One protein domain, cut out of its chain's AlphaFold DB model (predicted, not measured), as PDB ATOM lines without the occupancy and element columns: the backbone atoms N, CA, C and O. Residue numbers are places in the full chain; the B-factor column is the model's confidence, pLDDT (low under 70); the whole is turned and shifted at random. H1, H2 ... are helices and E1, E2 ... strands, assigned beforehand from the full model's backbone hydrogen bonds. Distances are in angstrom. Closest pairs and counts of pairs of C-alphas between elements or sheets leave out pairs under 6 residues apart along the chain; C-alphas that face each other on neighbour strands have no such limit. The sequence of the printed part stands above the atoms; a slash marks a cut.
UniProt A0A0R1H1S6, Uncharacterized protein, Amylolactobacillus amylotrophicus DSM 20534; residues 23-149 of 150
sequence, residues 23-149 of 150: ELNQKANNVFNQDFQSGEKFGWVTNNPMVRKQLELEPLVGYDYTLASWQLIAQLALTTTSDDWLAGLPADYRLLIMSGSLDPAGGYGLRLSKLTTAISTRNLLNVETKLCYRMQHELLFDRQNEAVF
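AT A GLANCE: This is residues 23 to 149 of the 150 residues of an uncharacterized protein of Amylolactobacillus amylotrophicus DSM 20534 (UniProt A0A0R1H1S6). The model is an open frame with few contacts between its parts: H1 and H2 lie at one end, H3 runs along one side, and across a gap from H3 a parallel two-strand ribbon, E1 and E2, has H5 packed on it. Residues 74 to 80 of H3 stick out free, H4 follows at the corner near H5, and H6 sits by the end of E2. The printed part has 127 residues, in the order H1 H2 H3 H4 E1 H5 E2 H6, and is mostly helix. It is only just compact, close to loose, with a radius of gyration of the C-alphas of 16.3 A and spans of 45 by 36 by 24 A.

HOW THE PARTS SIT: H1, residues 23 to 33, and H2, residues 49 to 57, are apart. H3, residues 67 to 80, is close to but not clearly touching H4, residues 83 to 87; their closest C-alphas, of Thr 79 and Trp 85, are 7.0 A apart. E1, residues 95 to 100, H5, residues 110 to 121, and E2, residues 127 to 132, form a strand-helix-strand unit, two parallel neighbour strands with a helix between them in the chain, with a right-handed crossover. N 97 and O 128, 2.9 A apart, are within hydrogen-bond range. The closest C-alphas of H5 and E2, of Thr 116 and Thr 129, are 6.5 A apart. Each O i to N i+4 pair is within range in H2, H3, H4 and H5, and 6 of 7 in H1; H6, residues 145 to 148, is too short for one.

IN THESE COORDINATES: H1 begins at C-alpha 23 (193.773, 187.395, 251.156) and is 15.0 A long. H3 measures 20.0 A, E1 16.9 A, H5 16.7 A and E2 16.3 A. H6 ends at C-alpha 148 (214.605, 201.147, 274.330).

THE WHOLE: The C-alphas farthest apart, of Leu 57 and Asn 123, are 45.8 A apart. The printed part has no cut. The links H1 to H2 and E2 to H6 are long. No printed residue has a pLDDT under 70.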
ATOM      1  N   GLU A  23     194.694 187.847 250.104       88.62
ATOM      2  CA  GLU A  23     193.773 187.395 251.156       88.62
ATOM      3  C   GLU A  23     194.500 186.795 252.364       88.62
ATOM      4  O   GLU A  23     194.061 186.961 253.501       88.62
ATOM      5  N   LEU A  24     195.616 186.096 252.131       89.06
ATOM      6  CA  LEU A  24     196.430 185.532 253.205       89.06
ATOM      7  C   LEU A  24     197.136 186.643 253.987       89.06
ATOM      8  O   LEU A  24     197.130 186.603 255.214       89.06
ATOM      9  N   ASN A  25     197.649 187.667 253.295       90.31
ATOM     10  CA  ASN A  25     198.234 188.847 253.935       90.31
ATOM     11  C   ASN A  25     197.218 189.578 254.812       90.31
ATOM     12  O   ASN A  25     197.497 189.869 255.972       90.31
ATOM     13  N   GLN A  26     196.014 189.809 254.286       90.19
ATOM     14  CA  GLN A  26     194.929 190.438 255.036       90.19
ATOM     15  C   GLN A  26     194.544 189.614 256.267       90.19
ATOM     16  O   GLN A  26     194.471 190.155 257.364       90.19
ATOM     17  N   LYS A  27     194.361 188.295 256.115       90.06
ATOM     18  CA  LYS A  27     194.049 187.402 257.241       90.06
ATOM     19  C   LYS A  27     195.141 187.429 258.309       90.06
ATOM     20  O   LYS A  27     194.817 187.560 259.483       90.06
ATOM     21  N   ALA A  28     196.410 187.336 257.915       88.69
ATOM     22  CA  ALA A  28     197.526 187.380 258.854       88.69
ATOM     23  C   ALA A  28     197.595 188.722 259.597       88.69
ATOM     24  O   ALA A  28     197.700 188.737 260.819       88.69
ATOM     25  N   ASN A  29     197.455 189.843 258.885       91.25
ATOM     26  CA  ASN A  29     197.445 191.168 259.503       91.25
ATOM     27  C   ASN A  29     196.255 191.356 260.459       91.25
ATOM     28  O   ASN A  29     196.403 191.954 261.520       91.25
ATOM     29  N   ASN A  30     195.083 190.813 260.117       90.94
ATOM     30  CA  ASN A  30     193.894 190.886 260.968       90.94
ATOM     31  C   ASN A  30     194.059 190.106 262.278       90.94
ATOM     32  O   ASN A  30     193.519 190.530 263.294       90.94
ATOM     33  N   VAL A  31     194.815 189.001 262.279       91.00
ATOM     34  CA  VAL A  31     195.125 188.258 263.514       91.00
ATOM     35  C   VAL A  31     195.889 189.138 264.503       91.00
ATOM     36  O   VAL A  31     195.582 189.120 265.689       91.00
ATOM     37  N   PHE A  32     196.857 189.924 264.030       92.62
ATOM     38  CA  PHE A  32     197.612 190.822 264.906       92.62
ATOM     39  C   PHE A  32     196.818 192.081 265.272       92.62
ATOM     40  O   PHE A  32     196.910 192.552 266.397       92.62
ATOM     41  N   ASN A  33     195.978 192.592 264.369       93.50
ATOM     42  CA  ASN A  33     195.162 193.781 264.629       93.50
ATOM     43  C   ASN A  33     193.885 193.533 265.453       93.50
ATOM     44  O   ASN A  33     193.157 194.485 265.710       93.50
ATOM     45  N   GLN A  34     193.590 192.296 265.868       90.56
ATOM     46  CA  GLN A  34     192.307 191.941 266.497       90.56
ATOM     47  C   GLN A  34     191.958 192.789 267.741       90.56
ATOM     48  O   GLN A  34     190.785 193.063 267.978       90.56
ATOM     49  N   ASP A  35     192.972 193.204 268.509       89.25
ATOM     50  CA  ASP A  35     192.831 193.934 269.779       89.25
ATOM     51  C   ASP A  35     193.018 195.461 269.604       89.25
ATOM     52  O   ASP A  35     193.042 196.215 270.578       89.25
ATOM     53  N   PHE A  36     193.147 195.927 268.358       89.88
ATOM     54  CA  PHE A  36     193.362 197.327 267.988       89.88
ATOM     55  C   PHE A  36     192.132 197.901 267.274       89.88
ATOM     56  O   PHE A  36     191.163 197.192 266.993       89.88
ATOM     57  N   GLN A  37     192.119 199.214 267.016       82.88
ATOM     58  CA  GLN A  37     190.937 199.845 266.430       82.88
ATOM     59  C   GLN A  37     190.654 199.273 265.037       82.88
ATOM     60  O   GLN A  37     191.539 199.169 264.186       82.88
ATOM     61  N   SER A  38     189.388 198.917 264.805       72.88
ATOM     62  CA  SER A  38     188.948 198.357 263.528       72.88
ATOM     63  C   SER A  38     189.286 199.305 262.374       72.88
ATOM     64  O   SER A  38     188.956 200.489 262.417       72.88
ATOM     65  N   GLY A  39     189.941 198.772 261.342       71.56
ATOM     66  CA  GLY A  39     190.373 199.527 260.163       71.56
ATOM     67  C   GLY A  39     191.806 200.066 260.219       71.56
ATOM     68  O   GLY A  39     192.324 200.457 259.174       71.56
ATOM     69  N   GLU A  40     192.491 200.034 261.368       83.12
ATOM     70  CA  GLU A  40     193.903 200.430 261.443       83.12
ATOM     71  C   GLU A  40     194.814 199.343 260.842       83.12
ATOM     72  O   GLU A  40     194.979 198.262 261.405       83.12
ATOM     73  N   LYS A  41     195.456 199.627 259.696       89.44
ATOM     74  CA  LYS A  41     196.347 198.665 259.012       89.44
ATOM     75  C   LYS A  41     197.558 198.291 259.874       89.44
ATOM     76  O   LYS A  41     197.924 197.118 259.931       89.44
ATOM     77  N   PHE A  42     198.142 199.280 260.547       94.88
ATOM     78  CA  PHE A  42     199.363 199.167 261.353       94.88
ATOM     79  C   PHE A  42     199.087 199.330 262.856       94.88
ATOM     80  O   PHE A  42     199.957 199.773 263.604       94.88
ATOM     81  N   GLY A  43     197.866 199.007 263.296       94.88
ATOM     82  CA  GLY A  43     197.415 199.178 264.679       94.88
ATOM     83  C   GLY A  43     198.269 198.439 265.705       94.88
ATOM     84  O   GLY A  43     198.491 199.000 266.770       94.88
ATOM     85  N   TRP A  44     198.761 197.248 265.344       95.69
ATOM     86  CA  TRP A  44     199.666 196.391 266.126       95.69
ATOM     87  C   TRP A  44     201.163 196.694 265.971       95.69
ATOM     88  O   TRP A  44     201.985 196.143 266.704       95.69
ATOM     89  N   VAL A  45     201.527 197.512 264.980       95.88
ATOM     90  CA  VAL A  45     202.926 197.805 264.651       95.88
ATOM     91  C   VAL A  45     203.472 198.860 265.599       95.88
ATOM     92  O   VAL A  45     204.542 198.675 266.169       95.88
ATOM     93  N   THR A  46     202.735 199.952 265.793       95.94
ATOM     94  CA  THR A  46     203.125 201.021 266.713       95.94
ATOM     95  C   THR A  46     201.927 201.785 267.282       95.94
ATOM     96  O   THR A  46     200.932 202.047 266.604       95.94
ATOM     97  N   ASN A  47     202.052 202.228 268.534       95.00
ATOM     98  CA  ASN A  47     201.123 203.126 269.215       95.00
ATOM     99  C   ASN A  47     201.297 204.608 268.800       95.00
ATOM    100  O   ASN A  47     200.568 205.493 269.279       95.00
ATOM    101  N   ASN A  48     202.261 204.908 267.923       96.06
ATOM    102  CA  ASN A  48     202.535 206.248 267.431       96.06
ATOM    103  C   ASN A  48     201.697 206.559 266.175       96.06
ATOM    104  O   ASN A  48     202.001 206.077 265.083       96.06
ATOM    105  N   PRO A  49     200.651 207.404 266.271       93.81
ATOM    106  CA  PRO A  49     199.776 207.691 265.138       93.81
ATOM    107  C   PRO A  49     200.492 208.418 263.995       93.81
ATOM    108  O   PRO A  49     200.086 208.262 262.847       93.81
ATOM    109  N   MET A  50     201.554 209.183 264.279       95.06
ATOM    110  CA  MET A  50     202.315 209.853 263.223       95.06
ATOM    111  C   MET A  50     203.087 208.839 262.382       95.06
ATOM    112  O   MET A  50     203.039 208.914 261.157       95.06
ATOM    113  N   VAL A  51     203.727 207.859 263.028       95.81
ATOM    114  CA  VAL A  51     204.421 206.769 262.329       95.81
ATOM    115  C   VAL A  51     203.423 205.920 261.553       95.81
ATOM    116  O   VAL A  51     203.663 205.634 260.387       95.81
ATOM    117  N   ARG A  52     202.266 205.571 262.134       94.44
ATOM    118  CA  ARG A  52     201.231 204.818 261.399       94.44
ATOM    119  C   ARG A  52     200.822 205.517 260.105       94.44
ATOM    120  O   ARG A  52     200.790 204.878 259.058       94.44
ATOM    121  N   LYS A  53     200.605 206.836 260.155       94.00
ATOM    122  CA  LYS A  53     200.302 207.635 258.963       94.00
ATOM    123  C   LYS A  53     201.446 207.631 257.945       94.00
ATOM    124  O   LYS A  53     201.180 207.612 256.750       94.00
ATOM    125  N   GLN A  54     202.704 207.654 258.391       94.69
ATOM    126  CA  GLN A  54     203.853 207.523 257.491       94.69
ATOM    127  C   GLN A  54     203.842 206.151 256.809       94.69
ATOM    128  O   GLN A  54     203.818 206.093 255.588       94.69
ATOM    129  N   LEU A  55     203.725 205.060 257.572       94.25
ATOM    130  CA  LEU A  55     203.672 203.692 257.037       94.25
ATOM    131  C   LEU A  55     202.529 203.480 256.027       94.25
ATOM    132  O   LEU A  55     202.675 202.697 255.094       94.25
ATOM    133  N   GLU A  56     201.391 204.160 256.196       92.44
ATOM    134  CA  GLU A  56     200.271 204.130 255.241       92.44
ATOM    135  C   GLU A  56     200.581 204.809 253.906       92.44
ATOM    136  O   GLU A  56     200.014 204.421 252.884       92.44
ATOM    137  N   LEU A  57     201.464 205.807 253.914       93.69
ATOM    138  CA  LEU A  57     201.871 206.558 252.729       93.69
ATOM    139  C   LEU A  57     203.130 205.977 252.067       93.69
ATOM    140  O   LEU A  57     203.377 206.268 250.898       93.69
ATOM    141  N   GLU A  58     203.906 205.159 252.782       94.56
ATOM    142  CA  GLU A  58     205.150 204.584 252.273       94.56
ATOM    143  C   GLU A  58     204.895 203.446 251.262       94.56
ATOM    144  O   GLU A  58     204.386 202.382 251.629       94.56
ATOM    145  N   PRO A  59     205.303 203.596 249.985       92.00
ATOM    146  CA  PRO A  59     204.981 202.636 248.925       92.00
ATOM    147  C   PRO A  59     205.695 201.287 249.077       92.00
ATOM    148  O   PRO A  59     205.288 200.299 248.468       92.00
ATOM    149  N   LEU A  60     206.765 201.239 249.874       91.50
ATOM    150  CA  LEU A  60     207.552 200.030 250.124       91.50
ATOM    151  C   LEU A  60     207.069 199.241 251.351       91.50
ATOM    152  O   LEU A  60     207.648 198.204 251.671       91.50
ATOM    153  N   VAL A  61     206.021 199.701 252.039       91.50
ATOM    154  CA  VAL A  61     205.534 199.096 253.283       91.50
ATOM    155  C   VAL A  61     204.186 198.408 253.073       91.50
ATOM    156  O   VAL A  61     203.296 198.879 252.367       91.50
ATOM    157  N   GLY A  62     204.005 197.261 253.733       84.25
ATOM    158  CA  GLY A  62     202.736 196.533 253.723       84.25
ATOM    159  C   GLY A  62     202.350 196.017 252.337       84.25
ATOM    160  O   GLY A  62     201.160 196.039 252.004       84.25
ATOM    161  N   TYR A  63     203.354 195.609 251.554       87.19
ATOM    162  CA  TYR A  63     203.198 194.887 250.298       87.19
ATOM    163  C   TYR A  63     202.714 193.455 250.543       87.19
ATOM    164  O   TYR A  63     202.869 192.886 251.626       87.19
ATOM    165  N   ASP A  64     202.117 192.866 249.513       89.75
ATOM    166  CA  ASP A  64     201.627 191.500 249.575       89.75
ATOM    167  C   ASP A  64     202.783 190.499 249.454       89.75
ATOM    168  O   ASP A  64     203.559 190.535 248.502       89.75
ATOM    169  N   TYR A  65     202.871 189.552 250.386       89.50
ATOM    170  CA  TYR A  65     203.783 188.422 250.250       89.50
ATOM    171  C   TYR A  65     203.298 187.426 249.190       89.50
ATOM    172  O   TYR A  65     202.095 187.288 248.921       89.50
ATOM    173  N   THR A  66     204.260 186.701 248.616       91.31
ATOM    174  CA  THR A  66     204.006 185.517 247.786       91.31
ATOM    175  C   THR A  66     203.739 184.289 248.657       91.31
ATOM    176  O   THR A  66     204.082 184.266 249.843       91.31
ATOM    177  N   LEU A  67     203.181 183.227 248.070       88.12
ATOM    178  CA  LEU A  67     203.024 181.955 248.780       88.12
ATOM    179  C   LEU A  67     204.376 181.372 249.235       88.12
ATOM    180  O   LEU A  67     204.468 180.854 250.347       88.12
ATOM    181  N   ALA A  68     205.421 181.492 248.410       89.38
ATOM    182  CA  ALA A  68     206.772 181.067 248.772       89.38
ATOM    183  C   ALA A  68     207.308 181.851 249.983       89.38
ATOM    184  O   ALA A  68     207.846 181.264 250.922       89.38
ATOM    185  N   SER A  69     207.088 183.171 250.017       90.25
ATOM    186  CA  SER A  69     207.460 184.012 251.161       90.25
ATOM    187  C   SER A  69     206.729 183.599 252.441       90.25
ATOM    188  O   SER A  69     207.353 183.507 253.496       90.25
ATOM    189  N   TRP A  70     205.430 183.291 252.362       90.19
ATOM    190  CA  TRP A  70     204.666 182.810 253.517       90.19
ATOM    191  C   TRP A  70     205.196 181.491 254.073       90.19
ATOM    192  O   TRP A  70     205.301 181.334 255.291       90.19
ATOM    193  N   GLN A  71     205.558 180.552 253.200       88.62
ATOM    194  CA  GLN A  71     206.186 179.305 253.628       88.62
ATOM    195  C   GLN A  71     207.541 179.538 254.287       88.62
ATOM    196  O   GLN A  71     207.817 178.936 255.322       88.62
ATOM    197  N   LEU A  72     208.363 180.424 253.720       90.25
ATOM    198  CA  LEU A  72     209.659 180.772 254.291       90.25
ATOM    199  C   LEU A  72     209.503 181.373 255.693       90.25
ATOM    200  O   LEU A  72     210.182 180.934 256.616       90.25
ATOM    201  N   ILE A  73     208.578 182.320 255.879       90.44
ATOM    202  CA  ILE A  73     208.289 182.923 257.190       90.44
ATOM    203  C   ILE A  73     207.825 181.854 258.187       90.44
ATOM    204  O   ILE A  73     208.299 181.826 259.324       90.44
ATOM    205  N   ALA A  74     206.930 180.950 257.777       88.81
ATOM    206  CA  ALA A  74     206.460 179.869 258.639       88.81
ATOM    207  C   ALA A  74     207.602 178.923 259.048       88.81
ATOM    208  O   ALA A  74     207.713 178.573 260.222       88.81
ATOM    209  N   GLN A  75     208.470 178.549 258.105       88.19
ATOM    210  CA  GLN A  75     209.625 177.700 258.377       88.19
ATOM    211  C   GLN A  75     210.617 178.388 259.317       88.19
ATOM    212  O   GLN A  75     211.037 177.781 260.299       88.19
ATOM    213  N   LEU A  76     210.945 179.657 259.059       89.56
ATOM    214  CA  LEU A  76     211.808 180.454 259.929       89.56
ATOM    215  C   LEU A  76     211.250 180.499 261.347       89.56
ATOM    216  O   LEU A  76     211.974 180.183 262.281       89.56
ATOM    217  N   ALA A  77     209.961 180.799 261.508       88.50
ATOM    218  CA  ALA A  77     209.322 180.839 262.818       88.50
ATOM    219  C   ALA A  77     209.386 179.489 263.555       88.50
ATOM    220  O   ALA A  77     209.563 179.470 264.770       88.50
ATOM    221  N   LEU A  78     209.245 178.356 262.857       86.19
ATOM    222  CA  LEU A  78     209.373 177.026 263.467       86.19
ATOM    223  C   LEU A  78     210.817 176.714 263.863       86.19
ATOM    224  O   LEU A  78     211.053 176.193 264.950       86.19
ATOM    225  N   THR A  79     211.780 177.044 263.003       84.31
ATOM    226  CA  THR A  79     213.199 176.775 263.245       84.31
ATOM    227  C   THR A  79     213.770 177.663 264.350       84.31
ATOM    228  O   THR A  79     214.508 177.168 265.190       84.31
ATOM    229  N   THR A  80     213.421 178.951 264.401       83.06
ATOM    230  CA  THR A  80     213.963 179.891 265.404       83.06
ATOM    231  C   THR A  80     213.289 179.790 266.769       83.06
ATOM    232  O   THR A  80     213.774 180.372 267.735       83.06
ATOM    233  N   THR A  81     212.181 179.052 266.877       81.06
ATOM    234  CA  THR A  81     211.500 178.790 268.157       81.06
ATOM    235  C   THR A  81     211.722 177.374 268.686       81.06
ATOM    236  O   THR A  81     211.100 176.999 269.681       81.06
ATOM    237  N   SER A  82     212.596 176.585 268.050       80.19
ATOM    238  CA  SER A  82     212.991 175.273 268.563       80.19
ATOM    239  C   SER A  82     213.967 175.407 269.734       80.19
ATOM    240  O   SER A  82     214.696 176.393 269.861       80.19
ATOM    241  N   ASP A  83     214.015 174.382 270.586       73.88
ATOM    242  CA  ASP A  83     215.000 174.314 271.668       73.88
ATOM    243  C   ASP A  83     216.445 174.285 271.144       73.88
ATOM    244  O   ASP A  83     217.343 174.838 271.783       73.88
ATOM    245  N   ASP A  84     216.640 173.711 269.953       77.44
ATOM    246  CA  ASP A  84     217.938 173.586 269.289       77.44
ATOM    247  C   ASP A  84     218.531 174.945 268.903       77.44
ATOM    248  O   ASP A  84     219.749 175.107 268.921       77.44
ATOM    249  N   TRP A  85     217.692 175.943 268.588       82.00
ATOM    250  CA  TRP A  85     218.177 177.270 268.200       82.00
ATOM    251  C   TRP A  85     218.978 177.927 269.327       82.00
ATOM    252  O   TRP A  85     220.087 178.407 269.100       82.00
ATOM    253  N   LEU A  86     218.452 177.890 270.557       75.44
ATOM    254  CA  LEU A  86     219.135 178.472 271.713       75.44
ATOM    255  C   LEU A  86     220.372 177.649 272.109       75.44
ATOM    256  O   LEU A  86     221.362 178.219 272.556       75.44
ATOM    257  N   ALA A  87     220.326 176.323 271.932       77.31
ATOM    258  CA  ALA A  87     221.461 175.437 272.193       77.31
ATOM    259  C   ALA A  87     222.613 175.614 271.185       77.31
ATOM    260  O   ALA A  87     223.755 175.294 271.503       77.31
ATOM    261  N   GLY A  88     222.324 176.123 269.984       80.75
ATOM    262  CA  GLY A  88     223.319 176.392 268.946       80.75
ATOM    263  C   GLY A  88     224.109 177.693 269.127       80.75
ATOM    264  O   GLY A  88     225.020 177.954 268.344       80.75
ATOM    265  N   LEU A  89     223.773 178.523 270.120       79.31
ATOM    266  CA  LEU A  89     224.475 179.782 270.366       79.31
ATOM    267  C   LEU A  89     225.844 179.546 271.032       79.31
ATOM    268  O   LEU A  89     225.948 178.702 271.926       79.31
ATOM    269  N   PRO A  90     226.892 180.312 270.667       81.81
ATOM    270  CA  PRO A  90     228.164 180.279 271.384       81.81
ATOM    271  C   PRO A  90     227.983 180.650 272.860       81.81
ATOM    272  O   PRO A  90     227.212 181.551 273.196       81.81
ATOM    273  N   ALA A  91     228.714 179.978 273.749       77.81
ATOM    274  CA  ALA A  91     228.565 180.152 275.196       77.81
ATOM    275  C   ALA A  91     228.885 181.583 275.682       77.81
ATOM    276  O   ALA A  91     228.347 182.045 276.688       77.81
ATOM    277  N   ASP A  92     229.753 182.297 274.968       82.50
ATOM    278  CA  ASP A  92     230.179 183.668 275.249       82.50
ATOM    279  C   ASP A  92     229.332 184.735 274.535       82.50
ATOM    280  O   ASP A  92     229.569 185.934 274.705       82.50
ATOM    281  N   TYR A  93     228.327 184.327 273.757       84.31
ATOM    282  CA  TYR A  93     227.545 185.254 272.952       84.31
ATOM    283  C   TYR A  93     226.608 186.099 273.820       84.31
ATOM    284  O   TYR A  93     225.748 185.574 274.531       84.31
ATOM    285  N   ARG A  94     226.770 187.425 273.751       88.62
ATOM    286  CA  ARG A  94     225.948 188.384 274.499       88.62
ATOM    287  C   ARG A  94     224.725 188.774 273.685       88.62
ATOM    288  O   ARG A  94     224.857 189.290 272.579       88.62
ATOM    289  N   LEU A  95     223.543 188.544 274.241       89.12
ATOM    290  CA  LEU A  95     222.268 188.816 273.589       89.12
ATOM    291  C   LEU A  95     221.423 189.746 274.445       89.12
ATOM    292  O   LEU A  95     221.268 189.515 275.636       89.12
ATOM    293  N   LEU A  96     220.818 190.743 273.809       92.38
ATOM    294  CA  LEU A  96     219.714 191.509 274.372       92.38
ATOM    295  C   LEU A  96     218.464 191.200 273.554       92.38
ATOM    296  O   LEU A  96     218.458 191.369 272.335       92.38
ATOM    297  N   ILE A  97     217.408 190.748 274.223       92.56
ATOM    298  CA  ILE A  97     216.139 190.399 273.588       92.56
ATOM    299  C   ILE A  97     215.046 191.288 274.163       92.56
ATOM    300  O   ILE A  97     214.795 191.287 275.368       92.56
ATOM    301  N   MET A  98     214.381 192.045 273.296       95.62
ATOM    302  CA  MET A  98     213.364 193.013 273.696       95.62
ATOM    303  C   MET A  98     212.015 192.678 273.070       95.62
ATOM    304  O   MET A  98     211.953 192.154 271.960       95.62
ATOM    305  N   SER A  99     210.931 192.970 273.783       96.56
ATOM    306  CA  SER A  99     209.563 192.810 273.277       96.56
ATOM    307  C   SER A  99     208.662 193.881 273.868       96.56
ATOM    308  O   SER A  99     208.815 194.243 275.034       96.56
ATOM    309  N   GLY A 100     207.673 194.332 273.103       97.00
ATOM    310  CA  GLY A 100     206.617 195.198 273.617       97.00
ATOM    311  C   GLY A 100     205.627 194.405 274.461       97.00
ATOM    312  O   GLY A 100     205.316 193.252 274.149       97.00
ATOM    313  N   SER A 101     205.107 195.001 275.535       96.50
ATOM    314  CA  SER A 101     204.069 194.358 276.353       96.50
ATOM    315  C   SER A 101     202.709 194.286 275.651       96.50
ATOM    316  O   SER A 101     201.853 193.511 276.063       96.50
ATOM    317  N   LEU A 102     202.496 195.110 274.622       96.00
ATOM    318  CA  LEU A 102     201.285 195.151 273.802       96.00
ATOM    319  C   LEU A 102     201.505 194.531 272.413       96.00
ATOM    320  O   LEU A 102     200.641 194.674 271.555       96.00
ATOM    321  N   ASP A 103     202.635 193.857 272.178       96.75
ATOM    322  CA  ASP A 103     202.909 193.189 270.904       96.75
ATOM    323  C   ASP A 103     202.176 191.831 270.813       96.75
ATOM    324  O   ASP A 103     202.553 190.881 271.519       96.75
ATOM    325  N   PRO A 104     201.175 191.673 269.926       95.56
ATOM    326  CA  PRO A 104     200.502 190.392 269.718       95.56
ATOM    327  C   PRO A 104     201.432 189.309 269.145       95.56
ATOM    328  O   PRO A 104     201.244 188.125 269.443       95.56
ATOM    329  N   ALA A 105     202.459 189.668 268.363       92.50
ATOM    330  CA  ALA A 105     203.408 188.707 267.798       92.50
ATOM    331  C   ALA A 105     204.264 188.058 268.902       92.50
ATOM    332  O   ALA A 105     204.406 186.828 268.954       92.50
ATOM    333  N   GLY A 106     204.722 188.868 269.860       92.31
ATOM    334  CA  GLY A 106     205.347 188.444 271.118       92.31
ATOM    335  C   GLY A 106     204.399 187.747 272.107       92.31
ATOM    336  O   GLY A 106     204.834 187.286 273.168       92.31
ATOM    337  N   GLY A 107     203.109 187.624 271.780       94.94
ATOM    338  CA  GLY A 107     202.088 187.100 272.684       94.94
ATOM    339  C   GLY A 107     201.929 187.969 273.928       94.94
ATOM    340  O   GLY A 107     201.860 187.429 275.030       94.94
ATOM    341  N   TYR A 108     201.951 189.292 273.763       96.38
ATOM    342  CA  TYR A 108     201.810 190.271 274.842       96.38
ATOM    343  C   TYR A 108     202.855 190.087 275.954       96.38
ATOM    344  O   TYR A 108     202.555 190.108 277.145       96.38
ATOM    345  N   GLY A 109     204.104 189.817 275.557       94.88
ATOM    346  CA  GLY A 109     205.228 189.562 276.463       94.88
ATOM    347  C   GLY A 109     205.335 188.127 276.994       94.88
ATOM    348  O   GLY A 109     206.381 187.754 277.533       94.88
ATOM    349  N   LEU A 110     204.324 187.271 276.800       94.56
ATOM    350  CA  LEU A 110     204.357 185.885 277.287       94.56
ATOM    351  C   LEU A 110     205.490 185.067 276.658       94.56
ATOM    352  O   LEU A 110     206.066 184.202 277.319       94.56
ATOM    353  N   ARG A 111     205.816 185.304 275.380       92.12
ATOM    354  CA  ARG A 111     206.915 184.587 274.715       92.12
ATOM    355  C   ARG A 111     208.274 185.009 275.257       92.12
ATOM    356  O   ARG A 111     209.107 184.136 275.476       92.12
ATOM    357  N   LEU A 112     208.461 186.302 275.530       93.38
ATOM    358  CA  LEU A 112     209.677 186.799 276.169       93.38
ATOM    359  C   LEU A 112     209.842 186.166 277.556       93.38
ATOM    360  O   LEU A 112     210.896 185.619 277.839       93.38
ATOM    361  N   SER A 113     208.777 186.116 278.364       91.69
ATOM    362  CA  SER A 113     208.811 185.456 279.678       91.69
ATOM    363  C   SER A 113     209.203 183.975 279.593       91.69
ATOM    364  O   SER A 113     210.035 183.508 280.370       91.69
ATOM    365  N   LYS A 114     208.654 183.224 278.627       90.69
ATOM    366  CA  LYS A 114     209.046 181.821 278.401       90.69
ATOM    367  C   LYS A 114     210.520 181.690 278.029       90.69
ATOM    368  O   LYS A 114     211.182 180.773 278.508       90.69
ATOM    369  N   LEU A 115     211.017 182.600 277.196       88.50
ATOM    370  CA  LEU A 115     212.414 182.632 276.792       88.50
ATOM    371  C   LEU A 115     213.330 182.960 277.974       88.50
ATOM    372  O   LEU A 115     214.295 182.236 278.185       88.50
ATOM    373  N   THR A 116     212.989 183.958 278.795       89.19
ATOM    374  CA  THR A 116     213.710 184.280 280.036       89.19
ATOM    375  C   THR A 116     213.812 183.053 280.942       89.19
ATOM    376  O   THR A 116     214.903 182.710 281.385       89.19
ATOM    377  N   THR A 117     212.709 182.323 281.146       88.88
ATOM    378  CA  THR A 117     212.723 181.078 281.933       88.88
ATOM    379  C   THR A 117     213.646 180.023 281.319       88.88
ATOM    380  O   THR A 117     214.422 179.405 282.042       88.88
ATOM    381  N   ALA A 118     213.602 179.819 279.998       85.44
ATOM    382  CA  ALA A 118     214.461 178.853 279.307       85.44
ATOM    383  C   ALA A 118     215.956 179.226 279.359       85.44
ATOM    384  O   ALA A 118     216.813 178.349 279.447       85.44
ATOM    385  N   ILE A 119     216.274 180.521 279.326       84.44
ATOM    386  CA  ILE A 119     217.630 181.055 279.513       84.44
ATOM    387  C   ILE A 119     218.116 180.755 280.933       84.44
ATOM    388  O   ILE A 119     219.210 180.212 281.107       84.44
ATOM    389  N   SER A 120     217.289 181.053 281.943       81.88
ATOM    390  CA  SER A 120     217.627 180.819 283.350       81.88
ATOM    391  C   SER A 120     217.845 179.338 283.657       81.88
ATOM    392  O   SER A 120     218.816 178.997 284.322       81.88
ATOM    393  N   THR A 121     216.998 178.436 283.148       83.69
ATOM    394  CA  THR A 121     217.150 176.989 283.391       83.69
ATOM    395  C   THR A 121     218.381 176.383 282.718       83.69
ATOM    396  O   THR A 121     218.862 175.342 283.162       83.69
ATOM    397  N   ARG A 122     218.910 177.023 281.669       79.12
ATOM    398  CA  ARG A 122     220.111 176.592 280.935       79.12
ATOM    399  C   ARG A 122     221.395 177.292 281.393       79.12
ATOM    400  O   ARG A 122     222.440 177.061 280.796       79.12
ATOM    401  N   ASN A 123     221.337 178.120 282.443       75.69
ATOM    402  CA  ASN A 123     222.466 178.915 282.950       75.69
ATOM    403  C   ASN A 123     223.153 179.771 281.866       75.69
ATOM    404  O   ASN A 123     224.370 179.958 281.882       75.69
ATOM    405  N   LEU A 124     222.379 180.304 280.916       75.81
ATOM    406  CA  LEU A 124     222.897 181.185 279.871       75.81
ATOM    407  C   LEU A 124     223.063 182.607 280.427       75.81
ATOM    408  O   LEU A 124     222.164 183.437 280.335       75.81
ATOM    409  N   LEU A 125     224.223 182.881 281.026       72.62
ATOM    410  CA  LEU A 125     224.497 184.126 281.763       72.62
ATOM    411  C   LEU A 125     224.645 185.377 280.879       72.62
ATOM    412  O   LEU A 125     224.620 186.491 281.392       72.62
ATOM    413  N   ASN A 126     224.801 185.203 279.565       84.25
ATOM    414  CA  ASN A 126     225.066 186.291 278.623       84.25
ATOM    415  C   ASN A 126     223.814 186.778 277.873       84.25
ATOM    416  O   ASN A 126     223.934 187.578 276.949       84.25
ATOM    417  N   VAL A 127     222.616 186.316 278.250       87.19
ATOM    418  CA  VAL A 127     221.366 186.746 277.612       87.19
ATOM    419  C   VAL A 127     220.550 187.611 278.563       87.19
ATOM    420  O   VAL A 127     220.110 187.163 279.618       87.19
ATOM    421  N   GLU A 128     220.313 188.847 278.152       89.56
ATOM    422  CA  GLU A 128     219.442 189.805 278.811       89.56
ATOM    423  C   GLU A 128     218.097 189.883 278.084       89.56
ATOM    424  O   GLU A 128     218.018 189.833 276.854       89.56
ATOM    425  N   THR A 129     217.016 190.017 278.850       92.81
ATOM    426  CA  THR A 129     215.668 190.187 278.304       92.81
ATOM    427  C   THR A 129     215.011 191.428 278.879       92.81
ATOM    428  O   THR A 129     215.031 191.614 280.094       92.81
ATOM    429  N   LYS A 130     214.351 192.223 278.035       95.38
ATOM    430  CA  LYS A 130     213.691 193.469 278.438       95.38
ATOM    431  C   LYS A 130     212.283 193.567 277.863       95.38
ATOM    432  O   LYS A 130     212.080 193.546 276.650       95.38
ATOM    433  N   LEU A 131     211.297 193.684 278.749       96.25
ATOM    434  CA  LEU A 131     209.909 193.916 278.361       96.25
ATOM    435  C   LEU A 131     209.621 195.420 278.359       96.25
ATOM    436  O   LEU A 131     209.606 196.067 279.404       96.25
ATOM    437  N   CYS A 132     209.361 195.967 277.182       96.62
ATOM    438  CA  CYS A 132     209.061 197.373 276.970       96.62
ATOM    439  C   CYS A 132     207.568 197.638 277.222       96.62
ATOM    440  O   CYS A 132     206.696 197.284 276.424       96.62
ATOM    441  N   TYR A 133     207.256 198.219 278.382       95.31
ATOM    442  CA  TYR A 133     205.876 198.409 278.828       95.31
ATOM    443  C   TYR A 133     205.119 199.437 277.973       95.31
ATOM    444  O   TYR A 133     205.649 200.497 277.653       95.31
ATOM    445  N   ARG A 134     203.853 199.136 277.645       94.88
ATOM    446  CA  ARG A 134     202.942 199.942 276.794       94.88
ATOM    447  C   ARG A 134     203.386 200.119 275.338       94.88
ATOM    448  O   ARG A 134     202.768 200.894 274.607       94.88
ATOM    449  N   MET A 135     204.397 199.371 274.919       96.62
ATOM    450  CA  MET A 135     204.916 199.363 273.556       96.62
ATOM    451  C   MET A 135     204.380 198.151 272.786       96.62
ATOM    452  O   MET A 135     204.066 197.119 273.387       96.62
ATOM    453  N   GLN A 136     204.223 198.309 271.478       96.62
ATOM    454  CA  GLN A 136     203.752 197.313 270.523       96.62
ATOM    455  C   GLN A 136     204.947 196.633 269.827       96.62
ATOM    456  O   GLN A 136     205.946 196.346 270.486       96.62
ATOM    457  N   HIS A 137     204.840 196.309 268.535       96.81
ATOM    458  CA  HIS A 137     205.840 195.519 267.817       96.81
ATOM    459  C   HIS A 137     207.127 196.300 267.498       96.81
ATOM    460  O   HIS A 137     208.226 195.860 267.834       96.81
ATOM    461  N   GLU A 138     207.005 197.480 266.891       96.56
ATOM    462  CA  GLU A 138     208.130 198.298 266.429       96.56
ATOM    463  C   GLU A 138     208.601 199.260 267.522       96.56
ATOM    464  O   GLU A 138     208.312 200.460 267.510       96.56
ATOM    465  N   LEU A 139     209.356 198.726 268.485       97.19
ATOM    466  CA  LEU A 139     209.771 199.452 269.692       97.19
ATOM    467  C   LEU A 139     210.465 200.787 269.398       97.19
ATOM    468  O   LEU A 139     210.239 201.779 270.083       97.19
ATOM    469  N   LEU A 140     211.302 200.823 268.363       96.56
ATOM    470  CA  LEU A 140     212.053 202.023 267.988       96.56
ATOM    471  C   LEU A 140     211.157 203.139 267.435       96.56
ATOM    472  O   LEU A 140     211.564 204.300 267.436       96.56
ATOM    473  N   PHE A 141     209.950 202.807 266.986       95.81
ATOM    474  CA  PHE A 141     209.009 203.751 266.391       95.81
ATOM    475  C   PHE A 141     207.797 204.063 267.283       95.81
ATOM    476  O   PHE A 141     206.975 204.920 266.943       95.81
ATOM    477  N   ASP A 142     207.708 203.429 268.449       95.50
ATOM    478  CA  ASP A 142     206.697 203.732 269.454       95.50
ATOM    479  C   ASP A 142     206.900 205.083 270.141       95.50
ATOM    480  O   ASP A 142     207.978 205.673 270.132       95.50
ATOM    481  N   ARG A 143     205.833 205.589 270.772       94.56
ATOM    482  CA  ARG A 143     205.840 206.896 271.453       94.56
ATOM    483  C   ARG A 143     206.832 206.999 272.613       94.56
ATOM    484  O   ARG A 143     207.188 208.113 272.963       94.56
ATOM    485  N   GLN A 144     207.176 205.881 273.249       90.75
ATOM    486  CA  GLN A 144     208.078 205.813 274.405       90.75
ATOM    487  C   GLN A 144     209.392 205.103 274.045       90.75
ATOM    488  O   GLN A 144     209.928 204.326 274.839       90.75
ATOM    489  N   ASN A 145     209.879 205.303 272.818       94.06
ATOM    490  CA  ASN A 145     211.060 204.614 272.302       94.06
ATOM    491  C   ASN A 145     212.353 204.962 273.058       94.06
ATOM    492  O   ASN A 145     213.316 204.203 272.977       94.06
ATOM    493  N   GLU A 146     212.379 206.036 273.850       93.00
ATOM    494  CA  GLU A 146     213.529 206.394 274.682       93.00
ATOM    495  C   GLU A 146     213.859 205.273 275.667       93.00
ATOM    496  O   GLU A 146     215.027 204.997 275.934       93.00
ATOM    497  N   ALA A 147     212.829 204.564 276.143       89.38
ATOM    498  CA  ALA A 147     212.980 203.420 277.026       89.38
ATOM    499  C   ALA A 147     213.713 202.250 276.361       89.38
ATOM    500  O   ALA A 147     214.167 201.372 277.080       89.38
ATOM    501  N   VAL A 148     213.844 202.196 275.031       93.94
ATOM    502  CA  VAL A 148     214.605 201.147 274.330       93.94
ATOM    503  C   VAL A 148     216.107 201.336 274.524       93.94
ATOM    504  O   VAL A 148     216.814 200.350 274.707       93.94
ATOM    505  N   PHE A 149     216.571 202.587 274.548       91.38
ATOM    506  CA  PHE A 149     217.993 202.950 274.577       91.38
ATOM    507  C   PHE A 149     218.606 203.025 275.982       91.38
ATOM    508  O   PHE A 149     219.811 203.245 276.101       91.38
TER     509      PHE A 149